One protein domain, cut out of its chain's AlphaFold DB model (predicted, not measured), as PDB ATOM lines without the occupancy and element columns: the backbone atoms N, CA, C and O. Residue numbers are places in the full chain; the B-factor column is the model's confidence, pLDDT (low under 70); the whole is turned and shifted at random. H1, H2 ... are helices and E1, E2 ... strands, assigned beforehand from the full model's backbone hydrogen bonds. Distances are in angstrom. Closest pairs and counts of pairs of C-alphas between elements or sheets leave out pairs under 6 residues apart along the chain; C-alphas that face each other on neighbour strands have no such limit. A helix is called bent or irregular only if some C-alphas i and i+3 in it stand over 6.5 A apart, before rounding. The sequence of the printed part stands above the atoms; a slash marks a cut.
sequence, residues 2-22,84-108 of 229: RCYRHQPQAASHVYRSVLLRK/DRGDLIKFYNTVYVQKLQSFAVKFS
ATOM      1  N   ARG A   2      33.450  61.449  68.356       96.44
ATOM      2  CA  ARG A   2      32.848  60.682  67.242       96.44
ATOM      3  C   ARG A   2      31.316  60.756  67.228       96.44
ATOM      4  O   ARG A   2      30.752  61.095  66.199       96.44
ATOM      5  N   CYS A   3      30.658  60.517  68.364       97.44
ATOM      6  CA  CYS A   3      29.194  60.572  68.452       97.44
ATOM      7  C   CYS A   3      28.658  62.000  68.277       97.44
ATOM      8  O   CYS A   3      27.737  62.212  67.498       97.44
ATOM      9  N   TYR A   4      29.298  62.983  68.923       97.62
ATOM     10  CA  TYR A   4      28.914  64.397  68.827       97.62
ATOM     11  C   TYR A   4      28.849  64.903  67.377       97.62
ATOM     12  O   TYR A   4      27.910  65.600  67.023       97.62
ATOM     13  N   ARG A   5      29.785  64.489  66.510       97.62
ATOM     14  CA  ARG A   5      29.854  64.918  65.099       97.62
ATOM     15  C   ARG A   5      28.645  64.536  64.231       97.62
ATOM     16  O   ARG A   5      28.551  65.056  63.129       97.62
ATOM     17  N   HIS A   6      27.757  63.655  64.694       97.12
ATOM     18  CA  HIS A   6      26.533  63.281  63.972       97.12
ATOM     19  C   HIS A   6      25.318  64.143  64.362       97.12
ATOM     20  O   HIS A   6      24.235  63.947  63.821       97.12
ATOM     21  N   GLN A   7      25.466  65.067  65.319       97.00
ATOM     22  CA  GLN A   7      24.394  65.980  65.714       97.00
ATOM     23  C   GLN A   7      24.278  67.141  64.711       97.00
ATOM     24  O   GLN A   7      25.304  67.610  64.216       97.00
ATOM     25  N   PRO A   8      23.064  67.647  64.431       97.56
ATOM     26  CA  PRO A   8      22.849  68.671  63.404       97.56
ATOM     27  C   PRO A   8      23.597  69.983  63.687       97.56
ATOM     28  O   PRO A   8      24.039  70.653  62.763       97.56
ATOM     29  N   GLN A   9      23.787  70.330  64.960       95.88
ATOM     30  CA  GLN A   9      24.508  71.525  65.402       95.88
ATOM     31  C   GLN A   9      26.026  71.324  65.554       95.88
ATOM     32  O   GLN A   9      26.718  72.204  66.066       95.88
ATOM     33  N   ALA A  10      26.561  70.154  65.206       97.31
ATOM     34  CA  ALA A  10      27.952  69.833  65.489       97.31
ATOM     35  C   ALA A  10      28.916  70.595  64.572       97.31
ATOM     36  O   ALA A  10      28.912  70.424  63.356       97.31
ATOM     37  N   ALA A  11      29.826  71.359  65.175       97.56
ATOM     38  CA  ALA A  11      30.891  72.057  64.462       97.56
ATOM     39  C   ALA A  11      32.259  71.824  65.118       97.56
ATOM     40  O   ALA A  11      32.363  71.569  66.320       97.56
ATOM     41  N   SER A  12      33.333  71.891  64.323       97.00
ATOM     42  CA  SER A  12      34.700  71.623  64.796       97.00
ATOM     43  C   SER A  12      35.159  72.607  65.874       97.00
ATOM     44  O   SER A  12      35.768  72.193  66.862       97.00
ATOM     45  N   HIS A  13      34.821  73.890  65.725       96.06
ATOM     46  CA  HIS A  13      35.199  74.940  66.670       96.06
ATOM     47  C   HIS A  13      34.637  74.700  68.080       96.06
ATOM     48  O   HIS A  13      35.290  75.084  69.044       96.06
ATOM     49  N   VAL A  14      33.519  73.973  68.225       96.81
ATOM     50  CA  VAL A  14      32.901  73.668  69.530       96.81
ATOM     51  C   VAL A  14      33.817  72.841  70.438       96.81
ATOM     52  O   VAL A  14      33.762  72.986  71.654       96.81
ATOM     53  N   TYR A  15      34.682  71.990  69.877       97.31
ATOM     54  CA  TYR A  15      35.620  71.177  70.663       97.31
ATOM     55  C   TYR A  15      37.100  71.479  70.395       97.31
ATOM     56  O   TYR A  15      37.962  70.939  71.089       97.31
ATOM     57  N   ARG A  16      37.411  72.309  69.390       97.00
ATOM     58  CA  ARG A  16      38.782  72.736  69.059       97.00
ATOM     59  C   ARG A  16      39.127  74.149  69.531       97.00
ATOM     60  O   ARG A  16      40.305  74.422  69.700       97.00
ATOM     61  N   SER A  17      38.140  75.022  69.721       96.19
ATOM     62  CA  SER A  17      38.340  76.420  70.116       96.19
ATOM     63  C   SER A  17      37.328  76.810  71.193       96.19
ATOM     64  O   SER A  17      36.290  77.414  70.930       96.19
ATOM     65  N   VAL A  18      37.638  76.426  72.424       96.38
ATOM     66  CA  VAL A  18      36.872  76.654  73.651       96.38
ATOM     67  C   VAL A  18      37.565  77.741  74.466       96.38
ATOM     68  O   VAL A  18      38.788  77.744  74.588       96.38
ATOM     69  N   LEU A  19      36.785  78.667  75.019       95.69
ATOM     70  CA  LEU A  19      37.297  79.758  75.843       95.69
ATOM     71  C   LEU A  19      37.884  79.218  77.156       95.69
ATOM     72  O   LEU A  19      37.203  78.504  77.890       95.69
ATOM     73  N   LEU A  20      39.128  79.587  77.459       94.19
ATOM     74  CA  LEU A  20      39.813  79.223  78.701       94.19
ATOM     75  C   LEU A  20      39.857  80.398  79.670       94.19
ATOM     76  O   LEU A  20      39.544  80.240  80.848       94.19
ATOM     77  N   ARG A  21      40.238  81.584  79.180       90.44
ATOM     78  CA  ARG A  21      40.304  82.807  79.985       90.44
ATOM     79  C   ARG A  21      39.855  84.007  79.168       90.44
ATOM     80  O   ARG A  21      40.307  84.209  78.042       90.44
ATOM     81  N   LYS A  22      39.008  84.833  79.779       83.88
ATOM     82  CA  LYS A  22      38.672  86.159  79.266       83.88
ATOM     83  C   LYS A  22      39.721  87.139  79.787       83.88
ATOM     84  O   LYS A  22      39.868  87.272  81.002       83.88
ATOM     85  N   ASP A  84      42.103  83.834  75.474       91.19
ATOM     86  CA  ASP A  84      42.867  82.589  75.527       91.19
ATOM     87  C   ASP A  84      41.918  81.417  75.246       91.19
ATOM     88  O   ASP A  84      41.007  81.139  76.040       91.19
ATOM     89  N   ARG A  85      42.097  80.756  74.096       95.19
ATOM     90  CA  ARG A  85      41.263  79.637  73.630       95.19
ATOM     91  C   ARG A  85      42.102  78.372  73.450       95.19
ATOM     92  O   ARG A  85      43.259  78.417  73.046       95.19
ATOM     93  N   GLY A  86      41.502  77.214  73.709       95.44
ATOM     94  CA  GLY A  86      42.132  75.908  73.505       95.44
ATOM     95  C   GLY A  86      41.124  74.815  73.181       95.44
ATOM     96  O   GLY A  86      39.946  75.087  72.977       95.44
ATOM     97  N   ASP A  87      41.565  73.560  73.112       97.44
ATOM     98  CA  ASP A  87      40.637  72.452  72.880       97.44
ATOM     99  C   ASP A  87      39.784  72.123  74.122       97.44
ATOM    100  O   ASP A  87      40.053  72.561  75.246       97.44
ATOM    101  N   LEU A  88      38.728  71.331  73.912       98.06
ATOM    102  CA  LEU A  88      37.802  70.953  74.982       98.06
ATOM    103  C   LEU A  88      38.472  70.131  76.094       98.06
ATOM    104  O   LEU A  88      38.007  70.166  77.230       98.06
ATOM    105  N   ILE A  89      39.556  69.407  75.793       98.12
ATOM    106  CA  ILE A  89      40.292  68.613  76.787       98.12
ATOM    107  C   ILE A  89      41.043  69.552  77.731       98.12
ATOM    108  O   ILE A  89      40.964  69.401  78.950       98.12
ATOM    109  N   LYS A  90      41.719  70.564  77.180       97.88
ATOM    110  CA  LYS A  90      42.385  71.607  77.956       97.88
ATOM    111  C   LYS A  90      41.376  72.338  78.837       97.88
ATOM    112  O   LYS A  90      41.612  72.424  80.035       97.88
ATOM    113  N   PHE A  91      40.233  72.759  78.287       97.94
ATOM    114  CA  PHE A  91      39.147  73.368  79.068       97.94
ATOM    115  C   PHE A  91      38.666  72.466  80.212       97.94
ATOM    116  O   PHE A  91      38.492  72.933  81.340       97.94
ATOM    117  N   TYR A  92      38.466  71.174  79.936       98.06
ATOM    118  CA  TYR A  92      38.027  70.221  80.948       98.06
ATOM    119  C   TYR A  92      39.005  70.185  82.131       98.06
ATOM    120  O   TYR A  92      38.600  70.384  83.275       98.06
ATOM    121  N   ASN A  93      40.297  70.026  81.844       97.75
ATOM    122  CA  ASN A  93      41.334  69.910  82.866       97.75
ATOM    123  C   ASN A  93      41.569  71.216  83.639       97.75
ATOM    124  O   ASN A  93      41.755  71.184  84.853       97.75
ATOM    125  N   THR A  94      41.589  72.365  82.958       96.75
ATOM    126  CA  THR A  94      42.009  73.633  83.576       96.75
ATOM    127  C   THR A  94      40.861  74.444  84.165       96.75
ATOM    128  O   THR A  94      41.096  75.220  85.085       96.75
ATOM    129  N   VAL A  95      39.629  74.274  83.674       96.38
ATOM    130  CA  VAL A  95      38.469  75.072  84.105       96.38
ATOM    131  C   VAL A  95      37.392  74.187  84.722       96.38
ATOM    132  O   VAL A  95      36.984  74.411  85.862       96.38
ATOM    133  N   TYR A  96      36.924  73.179  83.986       97.94
ATOM    134  CA  TYR A  96      35.737  72.414  84.375       97.94
ATOM    135  C   TYR A  96      35.958  71.583  85.643       97.94
ATOM    136  O   TYR A  96      35.162  71.678  86.575       97.94
ATOM    137  N   VAL A  97      37.048  70.808  85.711       97.38
ATOM    138  CA  VAL A  97      37.373  69.969  86.879       97.38
ATOM    139  C   VAL A  97      37.520  70.831  88.128       97.38
ATOM    140  O   VAL A  97      36.882  70.543  89.133       97.38
ATOM    141  N   GLN A  98      38.250  71.948  88.050       95.38
ATOM    142  CA  GLN A  98      38.451  72.828  89.207       95.38
ATOM    143  C   GLN A  98      37.138  73.355  89.806       95.38
ATOM    144  O   GLN A  98      37.055  73.581  91.011       95.38
ATOM    145  N   LYS A  99      36.106  73.562  88.977       95.81
ATOM    146  CA  LYS A  99      34.809  74.087  89.422       95.81
ATOM    147  C   LYS A  99      33.813  73.001  89.809       95.81
ATOM    148  O   LYS A  99      33.046  73.207  90.744       95.81
ATOM    149  N   LEU A 100      33.797  71.875  89.097       95.75
ATOM    150  CA  LEU A 100      32.745  70.869  89.239       95.75
ATOM    151  C   LEU A 100      33.172  69.624  90.024       95.75
ATOM    152  O   LEU A 100      32.306  68.854  90.421       95.75
ATOM    153  N   GLN A 101      34.465  69.406  90.279       94.06
ATOM    154  CA  GLN A 101      34.954  68.180  90.921       94.06
ATOM    155  C   GLN A 101      34.299  67.916  92.281       94.06
ATOM    156  O   GLN A 101      33.811  66.813  92.510       94.06
ATOM    157  N   SER A 102      34.238  68.919  93.162       91.69
ATOM    158  CA  SER A 102      33.632  68.775  94.494       91.69
ATOM    159  C   SER A 102      32.156  68.377  94.427       91.69
ATOM    160  O   SER A 102      31.700  67.565  95.228       91.69
ATOM    161  N   PHE A 103      31.416  68.902  93.447       90.69
ATOM    162  CA  PHE A 103      30.025  68.538  93.187       90.69
ATOM    163  C   PHE A 103      29.898  67.144  92.557       90.69
ATOM    164  O   PHE A 103      29.072  66.348  92.989       90.69
ATOM    165  N   ALA A 104      30.730  66.819  91.566       91.56
ATOM    166  CA  ALA A 104      30.681  65.547  90.853       91.56
ATOM    167  C   ALA A 104      30.991  64.350  91.766       91.56
ATOM    168  O   ALA A 104      30.353  63.307  91.643       91.56
ATOM    169  N   VAL A 105      31.914  64.511  92.723       90.00
ATOM    170  CA  VAL A 105      32.256  63.471  93.711       90.00
ATOM    171  C   VAL A 105      31.050  63.076  94.569       90.00
ATOM    172  O   VAL A 105      30.975  61.924  94.994       90.00
ATOM    173  N   LYS A 106      30.066  63.966  94.756       88.75
ATOM    174  CA  LYS A 106      28.833  63.644  95.487       88.75
ATOM    175  C   LYS A 106      28.021  62.518  94.825       88.75
ATOM    176  O   LYS A 106      27.333  61.791  95.523       88.75
ATOM    177  N   PHE A 107      28.148  62.329  93.507       87.44
ATOM    178  CA  PHE A 107      27.482  61.255  92.754       87.44
ATOM    179  C   PHE A 107      28.312  59.959  92.656       87.44
ATOM    180  O   PHE A 107      27.920  59.031  91.951       87.44
ATOM    181  N   SER A 108      29.473  59.887  93.318       87.19
ATOM    182  CA  SER A 108      30.284  58.667  93.367       87.19
ATOM    183  C   SER A 108      29.609  57.598  94.229       87.19
ATOM    184  O   SER A 108      29.043  57.910  95.273       87.19
TER     185      SER A 108
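What this domain is: This is residues 2 to 22 and 84 to 108 of the 229 residues of the protein "Hypothetical protein" of Timema poppense (UniProt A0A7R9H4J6). A two-stranded antiparallel ribbon, E1 and E2, stands beside the first half of a long, sharply kinked helix, H2, with the small helix H1 near the beginning of H2. Residues 5 to 12 and residues 101 to 108, of which 101 to 107 belong to H2, stick out free of the body. The printed part has 46 residues, with two named helices and two named strands in the order H1, E1, E2, H2; the sheet's order is E1 - E2, and the class is mixed, helices and strands. The whole is loose, with a radius of gyration of the C-alphas of 12.9 A, and flat, spanning 33 by 26 by 13 A.

How they stand to each other: The sheet consists of E1, residues 18 to 22, and E2, residues 84 to 86, which are antiparallel neighbours with 161 degrees between their directions. C-alphas 19 and 85 face each other at 4.5 A. N 18 and O 86 are within hydrogen-bond range at 2.7 A, and so are N 86 and O 18 at 2.9 A. H2, residues 88 to 107, has 6 pairs of C-alphas within 8 A of E1, the closest being those of Leu 20 and Phe 91 at 5.9 A. Residues 88 to 96 of H2 make 19 pairs of C-alphas within 10 A with E1 and 1 with E2. H1, residues 13 to 16, and H2 only just touch, with 3 pairs of C-alphas within 8 A, through residue 88 of H2 alone; the closest C-alphas are those of Tyr 15 and Leu 88, 4.8 A apart. The closest C-alphas of H1 and E2 are those of Arg 16 and Gly 86, 6.4 A apart. In H2, 10 of 16 O i to N i+4 pairs are within hydrogen-bond range; H1 is too short for such a pair.

Where its parts are: E1 runs 11.2 A from C-alpha 18 at (36.872, 76.654, 73.651) to C-alpha 22, and E2 runs 7.0 A from C-alpha 84 to C-alpha 86. H2 measures 22.7 A from C-alpha 88 at (37.802, 70.953, 74.982) to C-alpha 107 at (27.482, 61.255, 92.754). It has a kink of 79 degrees near residue 99 and is irregular, with C-alphas 99 and 102 7.4 A apart. H1 spans 4.8 A and begins with C-alpha 13 at (35.199, 74.940, 66.670).

The domain as a whole: The two C-alphas farthest apart, those of Pro 8 and Lys 106, are 33.0 A from each other. Residues 23 to 83 are not printed, and C-alphas 22 and 84 are 6.7 A apart across this cut, which lies in the link from E1 to E2. The links H1 to E1 and E2 to H2 are tight. The mean pLDDT of the printed part is 95.1, and no printed residue is under 70.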